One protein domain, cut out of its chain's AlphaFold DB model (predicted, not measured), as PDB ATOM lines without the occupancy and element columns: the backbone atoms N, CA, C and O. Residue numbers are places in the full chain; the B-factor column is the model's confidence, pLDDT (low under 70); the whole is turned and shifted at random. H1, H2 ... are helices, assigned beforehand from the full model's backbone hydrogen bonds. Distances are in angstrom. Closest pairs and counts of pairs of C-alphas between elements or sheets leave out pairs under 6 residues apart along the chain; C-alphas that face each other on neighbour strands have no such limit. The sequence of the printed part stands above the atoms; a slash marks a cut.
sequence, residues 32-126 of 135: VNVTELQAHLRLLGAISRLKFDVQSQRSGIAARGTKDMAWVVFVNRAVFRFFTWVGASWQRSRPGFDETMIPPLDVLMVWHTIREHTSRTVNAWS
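What this domain is: This is residues 32 to 126 of the 135 residues of an uncharacterized protein of Serendipita indica (strain DSM 11827) (UniProt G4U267). What shape? H3 and H1 make a V with H2 at its corner, and H4 starts between the arms and crosses outward. What parts? The printed part has 95 residues with four named helices, H1 to H4, and no named strand. The all-helix whole is loose, with radius of gyration of the C-alphas 15.4 A and spans of 44 by 33 by 31 A.

How they stand to each other: What touches the hub? H3, residues 67 to 89, touches H1, residues 34 to 55, at a steep tilt of 53 degrees, the closest C-alphas being Gln 55 and Lys 67, 5.0 A apart. H4, residues 105 to 126, touches H3 about perpendicular, at 81 degrees, with C-alphas of Phe 82 and Val 107 closest, 5.0 A. Their backbones? Every O i to N i+4 pair is within hydrogen-bond range in H1 and H3, 11 of 18 in H4.

Where its parts are: Where does H3 start? It starts at C-alpha 67, (133.875, 107.875, 55.151). What precedes it? H2, residues 61 to 64, touches it only at the corner.

The domain as a whole: Any cut? The printed part has no cut. Low confidence? Residues 88 to 102, for instance, are under pLDDT 70.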
ATOM      1  N   VAL A  32     164.302 123.692  66.375       66.44
ATOM      2  CA  VAL A  32     163.649 123.843  65.072       66.44
ATOM      3  C   VAL A  32     163.518 125.325  64.758       66.44
ATOM      4  O   VAL A  32     163.172 126.121  65.633       66.44
ATOM      5  N   ASN A  33     163.775 125.693  63.509       75.75
ATOM      6  CA  ASN A  33     163.628 127.060  63.023       75.75
ATOM      7  C   ASN A  33     162.161 127.364  62.645       75.75
ATOM      8  O   ASN A  33     161.380 126.460  62.342       75.75
ATOM      9  N   VAL A  34     161.775 128.643  62.588       74.31
ATOM     10  CA  VAL A  34     160.420 129.079  62.196       74.31
ATOM     11  C   VAL A  34     160.054 128.576  60.801       74.31
ATOM     12  O   VAL A  34     158.932 128.127  60.579       74.31
ATOM     13  N   THR A  35     161.010 128.566  59.871       72.75
ATOM     14  CA  THR A  35     160.816 128.024  58.518       72.75
ATOM     15  C   THR A  35     160.506 126.527  58.533       72.75
ATOM     16  O   THR A  35     159.630 126.071  57.799       72.75
ATOM     17  N   GLU A  36     161.183 125.761  59.388       72.00
ATOM     18  CA  GLU A  36     160.976 124.315  59.522       72.00
ATOM     19  C   GLU A  36     159.627 124.019  60.180       72.00
ATOM     20  O   GLU A  36     158.876 123.168  59.701       72.00
ATOM     21  N   LEU A  37     159.267 124.786  61.214       76.94
ATOM     22  CA  LEU A  37     157.956 124.719  61.850       76.94
ATOM     23  C   LEU A  37     156.841 125.053  60.850       76.94
ATOM     24  O   LEU A  37     155.853 124.328  60.748       76.94
ATOM     25  N   GLN A  38     157.010 126.113  60.060       76.94
ATOM     26  CA  GLN A  38     156.060 126.503  59.024       76.94
ATOM     27  C   GLN A  38     155.930 125.425  57.940       76.94
ATOM     28  O   GLN A  38     154.816 125.122  57.507       76.94
ATOM     29  N   ALA A  39     157.040 124.829  57.501       74.88
ATOM     30  CA  ALA A  39     157.029 123.730  56.541       74.88
ATOM     31  C   ALA A  39     156.300 122.497  57.102       74.88
ATOM     32  O   ALA A  39     155.463 121.911  56.416       74.88
ATOM     33  N   HIS A  40     156.546 122.152  58.367       77.31
ATOM     34  CA  HIS A  40     155.867 121.057  59.055       77.31
ATOM     35  C   HIS A  40     154.357 121.303  59.189       77.31
ATOM     36  O   HIS A  40     153.555 120.440  58.841       77.31
ATOM     37  N   LEU A  41     153.945 122.503  59.607       81.56
ATOM     38  CA  LEU A  41     152.529 122.872  59.700       81.56
ATOM     39  C   LEU A  41     151.837 122.847  58.332       81.56
ATOM     40  O   LEU A  41     150.700 122.387  58.222       81.56
ATOM     41  N   ARG A  42     152.523 123.285  57.271       82.94
ATOM     42  CA  ARG A  42     152.020 123.176  55.892       82.94
ATOM     43  C   ARG A  42     151.845 121.722  55.466       82.94
ATOM     44  O   ARG A  42     150.825 121.400  54.859       82.94
ATOM     45  N   LEU A  43     152.785 120.842  55.815       81.06
ATOM     46  CA  LEU A  43     152.669 119.403  55.566       81.06
ATOM     47  C   LEU A  43     151.465 118.804  56.307       81.06
ATOM     48  O   LEU A  43     150.665 118.098  55.695       81.06
ATOM     49  N   LEU A  44     151.286 119.126  57.592       82.81
ATOM     50  CA  LEU A  44     150.127 118.680  58.374       82.81
ATOM     51  C   LEU A  44     148.808 119.188  57.778       82.81
ATOM     52  O   LEU A  44     147.847 118.427  57.653       82.81
ATOM     53  N   GLY A  45     148.771 120.451  57.350       83.06
ATOM     54  CA  GLY A  45     147.628 121.026  56.646       83.06
ATOM     55  C   GLY A  45     147.312 120.284  55.346       83.06
ATOM     56  O   GLY A  45     146.154 119.958  55.085       83.06
ATOM     57  N   ALA A  46     148.336 119.944  54.559       84.38
ATOM     58  CA  ALA A  46     148.182 119.174  53.327       84.38
ATOM     59  C   ALA A  46     147.651 117.753  53.592       84.38
ATOM     60  O   ALA A  46     146.749 117.301  52.890       84.38
ATOM     61  N   ILE A  47     148.139 117.073  54.634       83.94
ATOM     62  CA  ILE A  47     147.641 115.753  55.059       83.94
ATOM     63  C   ILE A  47     146.176 115.835  55.509       83.94
ATOM     64  O   ILE A  47     145.362 114.984  55.143       83.94
ATOM     65  N   SER A  48     145.818 116.863  56.280       83.88
ATOM     66  CA  SER A  48     144.441 117.078  56.739       83.88
ATOM     67  C   SER A  48     143.488 117.301  55.563       83.88
ATOM     68  O   SER A  48     142.426 116.680  55.479       83.88
ATOM     69  N   ARG A  49     143.911 118.116  54.590       85.88
ATOM     70  CA  ARG A  49     143.154 118.331  53.356       85.88
ATOM     71  C   ARG A  49     143.024 117.051  52.538       85.88
ATOM     72  O   ARG A  49     141.928 116.741  52.092       85.88
ATOM     73  N   LEU A  50     144.095 116.268  52.413       85.31
ATOM     74  CA  LEU A  50     144.066 114.975  51.730       85.31
ATOM     75  C   LEU A  50     143.030 114.026  52.353       85.31
ATOM     76  O   LEU A  50     142.281 113.372  51.630       85.31
ATOM     77  N   LYS A  51     142.933 113.985  53.688       84.62
ATOM     78  CA  LYS A  51     141.890 113.219  54.386       84.62
ATOM     79  C   LYS A  51     140.489 113.711  54.031       84.62
ATOM     80  O   LYS A  51     139.628 112.894  53.702       84.62
ATOM     81  N   PHE A  52     140.261 115.022  54.070       85.38
ATOM     82  CA  PHE A  52     138.977 115.608  53.687       85.38
ATOM     83  C   PHE A  52     138.611 115.291  52.229       85.38
ATOM     84  O   PHE A  52     137.482 114.891  51.946       85.38
ATOM     85  N   ASP A  53     139.570 115.404  51.312       85.38
ATOM     86  CA  ASP A  53     139.371 115.130  49.893       85.38
ATOM     87  C   ASP A  53     138.973 113.664  49.675       85.38
ATOM     88  O   ASP A  53     137.983 113.401  49.001       85.38
ATOM     89  N   VAL A  54     139.651 112.709  50.321       83.25
ATOM     90  CA  VAL A  54     139.308 111.274  50.259       83.25
ATOM     91  C   VAL A  54     137.914 110.995  50.828       83.25
ATOM     92  O   VAL A  54     137.144 110.233  50.245       83.25
ATOM     93  N   GLN A  55     137.558 111.623  51.950       83.50
ATOM     94  CA  GLN A  55     136.258 111.425  52.601       83.50
ATOM     95  C   GLN A  55     135.092 112.126  51.885       83.50
ATOM     96  O   GLN A  55     133.935 111.768  52.107       83.50
ATOM     97  N   SER A  56     135.377 113.132  51.058       82.62
ATOM     98  CA  SER A  56     134.384 113.908  50.305       82.62
ATOM     99  C   SER A  56     134.161 113.396  48.876       82.62
ATOM    100  O   SER A  56     133.320 113.938  48.151       82.62
ATOM    101  N   GLN A  57     134.866 112.332  48.467       78.69
ATOM    102  CA  GLN A  57     134.718 111.730  47.144       78.69
ATOM    103  C   GLN A  57     133.276 111.260  46.905       78.69
ATOM    104  O   GLN A  57     132.760 110.371  47.578       78.69
ATOM    105  N   ARG A  58     132.637 111.841  45.881       67.88
ATOM    106  CA  ARG A  58     131.258 111.521  45.465       67.88
ATOM    107  C   ARG A  58     131.137 110.231  44.646       67.88
ATOM    108  O   ARG A  58     130.033 109.825  44.302       67.88
ATOM    109  N   SER A  59     132.258 109.587  44.331       66.50
ATOM    110  CA  SER A  59     132.334 108.351  43.549       66.50
ATOM    111  C   SER A  59     133.395 107.418  44.130       66.50
ATOM    112  O   SER A  59     134.432 107.884  44.595       66.50
ATOM    113  N   GLY A  60     133.177 106.103  44.057       65.69
ATOM    114  CA  GLY A  60     134.118 105.094  44.562       65.69
ATOM    115  C   GLY A  60     133.748 104.562  45.950       65.69
ATOM    116  O   GLY A  60     132.578 104.551  46.325       65.69
ATOM    117  N   ILE A  61     134.738 104.085  46.707       62.25
ATOM    118  CA  ILE A  61     134.530 103.418  48.009       62.25
ATOM    119  C   ILE A  61     133.903 104.377  49.035       62.25
ATOM    120  O   ILE A  61     133.036 103.961  49.796       62.25
ATOM    121  N   ALA A  62     134.243 105.670  48.988       62.00
ATOM    122  CA  ALA A  62     133.625 106.711  49.818       62.00
ATOM    123  C   ALA A  62     132.134 106.940  49.519       62.00
ATOM    124  O   ALA A  62     131.387 107.329  50.410       62.00
ATOM    125  N   ALA A  63     131.697 106.668  48.288       61.50
ATOM    126  CA  ALA A  63     130.299 106.792  47.881       61.50
ATOM    127  C   ALA A  63     129.479 105.517  48.147       61.50
ATOM    128  O   ALA A  63     128.254 105.571  48.169       61.50
ATOM    129  N   ARG A  64     130.148 104.366  48.313       64.25
ATOM    130  CA  ARG A  64     129.522 103.048  48.526       64.25
ATOM    131  C   ARG A  64     129.596 102.551  49.976       64.25
ATOM    132  O   ARG A  64     128.895 101.603  50.308       64.25
ATOM    133  N   GLY A  65     130.441 103.151  50.812       68.19
ATOM    134  CA  GLY A  65     130.670 102.760  52.206       68.19
ATOM    135  C   GLY A  65     130.720 103.958  53.158       68.19
ATOM    136  O   GLY A  65     130.262 105.051  52.832       68.19
ATOM    137  N   THR A  66     131.280 103.767  54.356       77.31
ATOM    138  CA  THR A  66     131.483 104.861  55.320       77.31
ATOM    139  C   THR A  66     132.727 105.684  54.969       77.31
ATOM    140  O   THR A  66     133.703 105.175  54.412       77.31
ATOM    141  N   LYS A  67     132.724 106.970  55.340       77.75
ATOM    142  CA  LYS A  67     133.875 107.875  55.151       77.75
ATOM    143  C   LYS A  67     135.158 107.321  55.777       77.75
ATOM    144  O   LYS A  67     136.243 107.491  55.224       77.75
ATOM    145  N   ASP A  68     135.031 106.628  56.904       76.94
ATOM    146  CA  ASP A  68     136.162 106.007  57.591       76.94
ATOM    147  C   ASP A  68     136.694 104.787  56.838       76.94
ATOM    148  O   ASP A  68     137.905 104.620  56.729       76.94
ATOM    149  N   MET A  69     135.823 103.983  56.221       77.62
ATOM    150  CA  MET A  69     136.250 102.859  55.387       77.62
ATOM    151  C   MET A  69     137.040 103.332  54.160       77.62
ATOM    152  O   MET A  69     138.070 102.750  53.824       77.62
ATOM    153  N   ALA A  70     136.609 104.423  53.518       80.69
ATOM    154  CA  ALA A  70     137.347 105.019  52.404       80.69
ATOM    155  C   ALA A  70     138.734 105.516  52.824       80.69
ATOM    156  O   ALA A  70     139.714 105.290  52.112       80.69
ATOM    157  N   TRP A  71     138.827 106.132  54.005       82.44
ATOM    158  CA  TRP A  71     140.103 106.536  54.581       82.44
ATOM    159  C   TRP A  71     141.010 105.333  54.869       82.44
ATOM    160  O   TRP A  71     142.177 105.351  54.489       82.44
ATOM    161  N   VAL A  72     140.484 104.254  55.457       82.06
ATOM    162  CA  VAL A  72     141.256 103.029  55.736       82.06
ATOM    163  C   VAL A  72     141.801 102.401  54.454       82.06
ATOM    164  O   VAL A  72     142.979 102.049  54.390       82.06
ATOM    165  N   VAL A  73     140.983 102.284  53.403       83.94
ATOM    166  CA  VAL A  73     141.444 101.740  52.114       83.94
ATOM    167  C   VAL A  73     142.514 102.635  51.491       83.94
ATOM    168  O   VAL A  73     143.517 102.136  50.976       83.94
ATOM    169  N   PHE A  74     142.333 103.954  51.568       86.25
ATOM    170  CA  PHE A  74     143.324 104.909  51.090       86.25
ATOM    171  C   PHE A  74     144.660 104.763  51.824       86.25
ATOM    172  O   PHE A  74     145.698 104.655  51.174       86.25
ATOM    173  N   VAL A  75     144.636 104.690  53.158       85.38
ATOM    174  CA  VAL A  75     145.840 104.518  53.981       85.38
ATOM    175  C   VAL A  75     146.543 103.202  53.657       85.38
ATOM    176  O   VAL A  75     147.749 103.209  53.442       85.38
ATOM    177  N   ASN A  76     145.818 102.088  53.526       84.00
ATOM    178  CA  ASN A  76     146.419 100.807  53.135       84.00
ATOM    179  C   ASN A  76     147.127 100.891  51.774       84.00
ATOM    180  O   ASN A  76     148.241 100.390  51.607       84.00
ATOM    181  N   ARG A  77     146.522 101.584  50.802       85.19
ATOM    182  CA  ARG A  77     147.149 101.819  49.497       85.19
ATOM    183  C   ARG A  77     148.381 102.724  49.607       85.19
ATOM    184  O   ARG A  77     149.377 102.463  48.937       85.19
ATOM    185  N   ALA A  78     148.326 103.760  50.440       86.06
ATOM    186  CA  ALA A  78     149.451 104.655  50.695       86.06
ATOM    187  C   ALA A  78     150.634 103.911  51.336       86.06
ATOM    188  O   ALA A  78     151.771 104.093  50.912       86.06
ATOM    189  N   VAL A  79     150.366 103.012  52.291       83.50
ATOM    190  CA  VAL A  79     151.375 102.149  52.925       83.50
ATOM    191  C   VAL A  79     152.033 101.229  51.897       83.50
ATOM    192  O   VAL A  79     153.256 101.132  51.854       83.50
ATOM    193  N   PHE A  80     151.250 100.612  51.009       83.50
ATOM    194  CA  PHE A  80     151.809  99.807  49.921       83.50
ATOM    195  C   PHE A  80     152.723 100.637  49.004       83.50
ATOM    196  O   PHE A  80     153.864 100.250  48.752       83.50
ATOM    197  N   ARG A  81     152.261 101.819  48.565       83.19
ATOM    198  CA  ARG A  81     153.064 102.745  47.743       83.19
ATOM    199  C   ARG A  81     154.331 103.195  48.463       83.19
ATOM    200  O   ARG A  81     155.358 103.356  47.812       83.19
ATOM    201  N   PHE A  82     154.266 103.370  49.779       82.56
ATOM    202  CA  PHE A  82     155.418 103.687  50.608       82.56
ATOM    203  C   PHE A  82     156.455 102.562  50.594       82.56
ATOM    204  O   PHE A  82     157.617 102.838  50.314       82.56
ATOM    205  N   PHE A  83     156.060 101.302  50.788       79.31
ATOM    206  CA  PHE A  83     156.994 100.173  50.703       79.31
ATOM    207  C   PHE A  83     157.625 100.030  49.318       79.31
ATOM    208  O   PHE A  83     158.833  99.820  49.217       79.31
ATOM    209  N   THR A  84     156.840 100.204  48.251       80.06
ATOM    210  CA  THR A  84     157.376 100.224  46.883       80.06
ATOM    211  C   THR A  84     158.372 101.368  46.694       80.06
ATOM    212  O   THR A  84     159.439 101.168  46.122       80.06
ATOM    213  N   TRP A  85     158.043 102.560  47.197       77.38
ATOM    214  CA  TRP A  85     158.896 103.736  47.081       77.38
ATOM    215  C   TRP A  85     160.196 103.584  47.873       77.38
ATOM    216  O   TRP A  85     161.259 103.848  47.320       77.38
ATOM    217  N   VAL A  86     160.151 103.098  49.117       74.75
ATOM    218  CA  VAL A  86     161.356 102.820  49.914       74.75
ATOM    219  C   VAL A  86     162.202 101.745  49.244       74.75
ATOM    220  O   VAL A  86     163.401 101.935  49.096       74.75
ATOM    221  N   GLY A  87     161.597 100.650  48.776       71.75
ATOM    222  CA  GLY A  87     162.327  99.584  48.086       71.75
ATOM    223  C   GLY A  87     163.014 100.047  46.795       71.75
ATOM    224  O   GLY A  87     164.110  99.583  46.492       71.75
ATOM    225  N   ALA A  88     162.405 100.982  46.059       69.44
ATOM    226  CA  ALA A  88     162.970 101.548  44.832       69.44
ATOM    227  C   ALA A  88     164.003 102.661  45.089       69.44
ATOM    228  O   ALA A  88     164.979 102.770  44.354       69.44
ATOM    229  N   SER A  89     163.789 103.484  46.119       63.06
ATOM    230  CA  SER A  89     164.631 104.653  46.428       63.06
ATOM    231  C   SER A  89     165.829 104.292  47.304       63.06
ATOM    232  O   SER A  89     166.854 104.968  47.263       63.06
ATOM    233  N   TRP A  90     165.743 103.202  48.072       60.59
ATOM    234  CA  TRP A  90     166.834 102.683  48.896       60.59
ATOM    235  C   TRP A  90     167.824 101.867  48.059       60.59
ATOM    236  O   TRP A  90     168.127 100.703  48.330       60.59
ATOM    237  N   GLN A  91     168.364 102.481  47.007       55.69
ATOM    238  CA  GLN A  91     169.585 101.987  46.393       55.69
ATOM    239  C   GLN A  91     170.745 102.350  47.320       55.69
ATOM    240  O   GLN A  91     170.982 103.517  47.624       55.69
ATOM    241  N   ARG A  92     171.477 101.319  47.765       51.97
ATOM    242  CA  ARG A  92     172.580 101.352  48.751       51.97
ATOM    243  C   ARG A  92     173.676 102.407  48.474       51.97
ATOM    244  O   ARG A  92     174.535 102.620  49.320       51.97
ATOM    245  N   SER A  93     173.644 103.044  47.304       50.59
ATOM    246  CA  SER A  93     174.629 103.990  46.782       50.59
ATOM    247  C   SER A  93     174.283 105.472  47.005       50.59
ATOM    248  O   SER A  93     175.139 106.312  46.735       50.59
ATOM    249  N   ARG A  94     173.069 105.829  47.463       51.16
ATOM    250  CA  ARG A  94     172.685 107.226  47.768       51.16
ATOM    251  C   ARG A  94     171.785 107.314  49.010       51.16
ATOM    252  O   ARG A  94     170.566 107.238  48.884       51.16
ATOM    253  N   PRO A  95     172.351 107.474  50.218       47.44
ATOM    254  CA  PRO A  95     171.564 107.721  51.416       47.44
ATOM    255  C   PRO A  95     171.101 109.183  51.413       47.44
ATOM    256  O   PRO A  95     171.814 110.071  51.869       47.44
ATOM    257  N   GLY A  96     169.924 109.453  50.858       53.34
ATOM    258  CA  GLY A  96     169.336 110.790  50.900       53.34
ATOM    259  C   GLY A  96     168.099 110.913  50.024       53.34
ATOM    260  O   GLY A  96     168.035 110.329  48.946       53.34
ATOM    261  N   PHE A  97     167.119 111.685  50.495       54.09
ATOM    262  CA  PHE A  97     166.085 112.226  49.621       54.09
ATOM    263  C   PHE A  97     166.773 113.164  48.628       54.09
ATOM    264  O   PHE A  97     167.277 114.211  49.026       54.09
ATOM    265  N   ASP A  98     166.826 112.777  47.359       55.81
ATOM    266  CA  ASP A  98     167.136 113.715  46.287       55.81
ATOM    267  C   ASP A  98     165.896 114.598  46.078       55.81
ATOM    268  O   ASP A  98     164.776 114.083  46.003       55.81
ATOM    269  N   GLU A  99     166.063 115.920  45.999       54.41
ATOM    270  CA  GLU A  99     164.969 116.869  45.722       54.41
ATOM    271  C   GLU A  99     164.265 116.553  44.391       54.41
ATOM    272  O   GLU A  99     163.126 116.959  44.162       54.41
ATOM    273  N   THR A 100     164.914 115.773  43.523       55.88
ATOM    274  CA  THR A 100     164.353 115.270  42.265       55.88
ATOM    275  C   THR A 100     163.333 114.137  42.446       55.88
ATOM    276  O   THR A 100     162.567 113.853  41.526       55.88
ATOM    277  N   MET A 101     163.273 113.505  43.625       61.34
ATOM    278  CA  MET A 101     162.422 112.348  43.912       61.34
ATOM    279  C   MET A 101     161.506 112.608  45.113       61.34
ATOM    280  O   MET A 101     161.465 111.841  46.075       61.34
ATOM    281  N   ILE A 102     160.743 113.704  45.061       64.88
ATOM    282  CA  ILE A 102     159.724 114.012  46.072       64.88
ATOM    283  C   ILE A 102     158.603 112.968  45.970       64.88
ATOM    284  O   ILE A 102     157.918 112.907  44.942       64.88
ATOM    285  N   PRO A 103     158.380 112.134  47.005       72.31
ATOM    286  CA  PRO A 103     157.316 111.158  46.941       72.31
ATOM    287  C   PRO A 103     155.939 111.836  46.998       72.31
ATOM    288  O   PRO A 103     155.784 112.928  47.549       72.31
ATOM    289  N   PRO A 104     154.907 111.161  46.473       80.88
ATOM    290  CA  PRO A 104     153.518 111.587  46.596       80.88
ATOM    291  C   PRO A 104     153.120 111.914  48.048       80.88
ATOM    292  O   PRO A 104     153.591 111.280  48.991       80.88
ATOM    293  N   LEU A 105     152.204 112.871  48.236       83.00
ATOM    294  CA  LEU A 105     151.787 113.354  49.563       83.00
ATOM    295  C   LEU A 105     151.278 112.240  50.499       83.00
ATOM    296  O   LEU A 105     151.476 112.305  51.709       83.00
ATOM    297  N   ASP A 106     150.648 111.202  49.954       81.50
ATOM    298  CA  ASP A 106     150.177 110.049  50.721       81.50
ATOM    299  C   ASP A 106     151.321 109.168  51.240       81.50
ATOM    300  O   ASP A 106     151.245 108.647  52.348       81.50
ATOM    301  N   VAL A 107     152.416 109.072  50.488       83.50
ATOM    302  CA  VAL A 107     153.647 108.394  50.914       83.50
ATOM    303  C   VAL A 107     154.371 109.224  51.982       83.50
ATOM    304  O   VAL A 107     154.823 108.669  52.984       83.50
ATOM    305  N   LEU A 108     154.409 110.555  51.827       81.25
ATOM    306  CA  LEU A 108     154.940 111.471  52.849       81.25
ATOM    307  C   LEU A 108     154.160 111.394  54.161       81.25
ATOM    308  O   LEU A 108     154.764 111.455  55.228       81.25
ATOM    309  N   MET A 109     152.838 111.227  54.098       84.44
ATOM    310  CA  MET A 109     152.008 111.014  55.283       84.44
ATOM    311  C   MET A 109     152.447 109.765  56.057       84.44
ATOM    312  O   MET A 109     152.641 109.841  57.268       84.44
ATOM    313  N   VAL A 110     152.626 108.633  55.368       82.75
ATOM    314  CA  VAL A 110     153.043 107.363  55.988       82.75
ATOM    315  C   VAL A 110     154.460 107.466  56.550       82.75
ATOM    316  O   VAL A 110     154.724 107.025  57.664       82.75
ATOM    317  N   TRP A 111     155.377 108.102  55.823       78.25
ATOM    318  CA  TRP A 111     156.721 108.365  56.334       78.25
ATOM    319  C   TRP A 111     156.697 109.245  57.585       78.25
ATOM    320  O   TRP A 111     157.394 108.963  58.558       78.25
ATOM    321  N   HIS A 112     155.874 110.295  57.581       73.56
ATOM    322  CA  HIS A 112     155.727 111.209  58.707       73.56
ATOM    323  C   HIS A 112     155.241 110.486  59.966       73.56
ATOM    324  O   HIS A 112     155.790 110.704  61.045       73.56
ATOM    325  N   THR A 113     154.243 109.606  59.841       75.25
ATOM    326  CA  THR A 113     153.736 108.828  60.977       75.25
ATOM    327  C   THR A 113     154.750 107.802  61.466       75.25
ATOM    328  O   THR A 113     154.906 107.654  62.674       75.25
ATOM    329  N   ILE A 114     155.482 107.138  60.565       68.31
ATOM    330  CA  ILE A 114     156.546 106.199  60.943       68.31
ATOM    331  C   ILE A 114     157.666 106.934  61.681       68.31
ATOM    332  O   ILE A 114     158.035 106.506  62.766       68.31
ATOM    333  N   ARG A 115     158.158 108.061  61.152       64.81
ATOM    334  CA  ARG A 115     159.257 108.833  61.755       64.81
ATOM    335  C   ARG A 115     158.914 109.334  63.158       64.81
ATOM    336  O   ARG A 115     159.758 109.262  64.043       64.81
ATOM    337  N   GLU A 116     157.684 109.799  63.359       59.62
ATOM    338  CA  GLU A 116     157.182 110.193  64.680       59.62
ATOM    339  C   GLU A 116     157.054 108.984  65.630       59.62
ATOM    340  O   GLU A 116     157.346 109.069  66.822       59.62
ATOM    341  N   HIS A 117     156.648 107.820  65.114       53.81
ATOM    342  CA  HIS A 117     156.448 106.609  65.913       53.81
ATOM    343  C   HIS A 117     157.761 105.860  66.230       53.81
ATOM    344  O   HIS A 117     157.859 105.176  67.252       53.81
ATOM    345  N   THR A 118     158.807 106.033  65.415       46.00
ATOM    346  CA  THR A 118     160.145 105.445  65.605       46.00
ATOM    347  C   THR A 118     160.783 105.858  66.938       46.00
ATOM    348  O   THR A 118     161.529 105.070  67.510       46.00
ATOM    349  N   SER A 119     160.434 107.003  67.530       48.25
ATOM    350  CA  SER A 119     160.918 107.364  68.875       48.25
ATOM    351  C   SER A 119     160.303 106.529  70.013       48.25
ATOM    352  O   SER A 119     160.757 106.643  71.150       48.25
ATOM    353  N   ARG A 120     159.288 105.684  69.753       48.22
ATOM    354  CA  ARG A 120     158.625 104.861  70.786       48.22
ATOM    355  C   ARG A 120     158.521 103.356  70.501       48.22
ATOM    356  O   ARG A 120     158.350 102.612  71.460       48.22
ATOM    357  N   THR A 121     158.610 102.865  69.260       50.59
ATOM    358  CA  THR A 121     158.199 101.465  68.961       50.59
ATOM    359  C   THR A 121     158.891 100.811  67.746       50.59
ATOM    360  O   THR A 121     158.289  99.992  67.050       50.59
ATOM    361  N   VAL A 122     160.178 101.081  67.490       53.81
ATOM    362  CA  VAL A 122     160.954 100.400  66.414       53.81
ATOM    363  C   VAL A 122     160.944  98.866  66.553       53.81
ATOM    364  O   VAL A 122     161.054  98.135  65.571       53.81
ATOM    365  N   ASN A 123     160.725  98.363  67.767       50.91
ATOM    366  CA  ASN A 123     160.835  96.941  68.079       50.91
ATOM    367  C   ASN A 123     159.562  96.146  67.726       50.91
ATOM    368  O   ASN A 123     159.645  94.948  67.476       50.91
ATOM    369  N   ALA A 124     158.389  96.791  67.682       48.97
ATOM    370  CA  ALA A 124     157.108  96.093  67.521       48.97
ATOM    371  C   ALA A 124     156.788  95.783  66.048       48.97
ATOM    372  O   ALA A 124     156.402  94.668  65.702       48.97
ATOM    373  N   TRP A 125     157.017  96.747  65.157       49.19
ATOM    374  CA  TRP A 125     156.682  96.612  63.736       49.19
ATOM    375  C   TRP A 125     157.666  95.717  62.977       49.19
ATOM    376  O   TRP A 125     157.260  95.018  62.052       49.19
ATOM    377  N   SER A 126     158.931  95.662  63.409       48.38
ATOM    378  CA  SER A 126     159.920  94.740  62.840       48.38
ATOM    379  C   SER A 126     159.531  93.273  63.056       48.38
ATOM    380  O   SER A 126     159.718  92.460  62.153       48.38
TER     381      SER A 126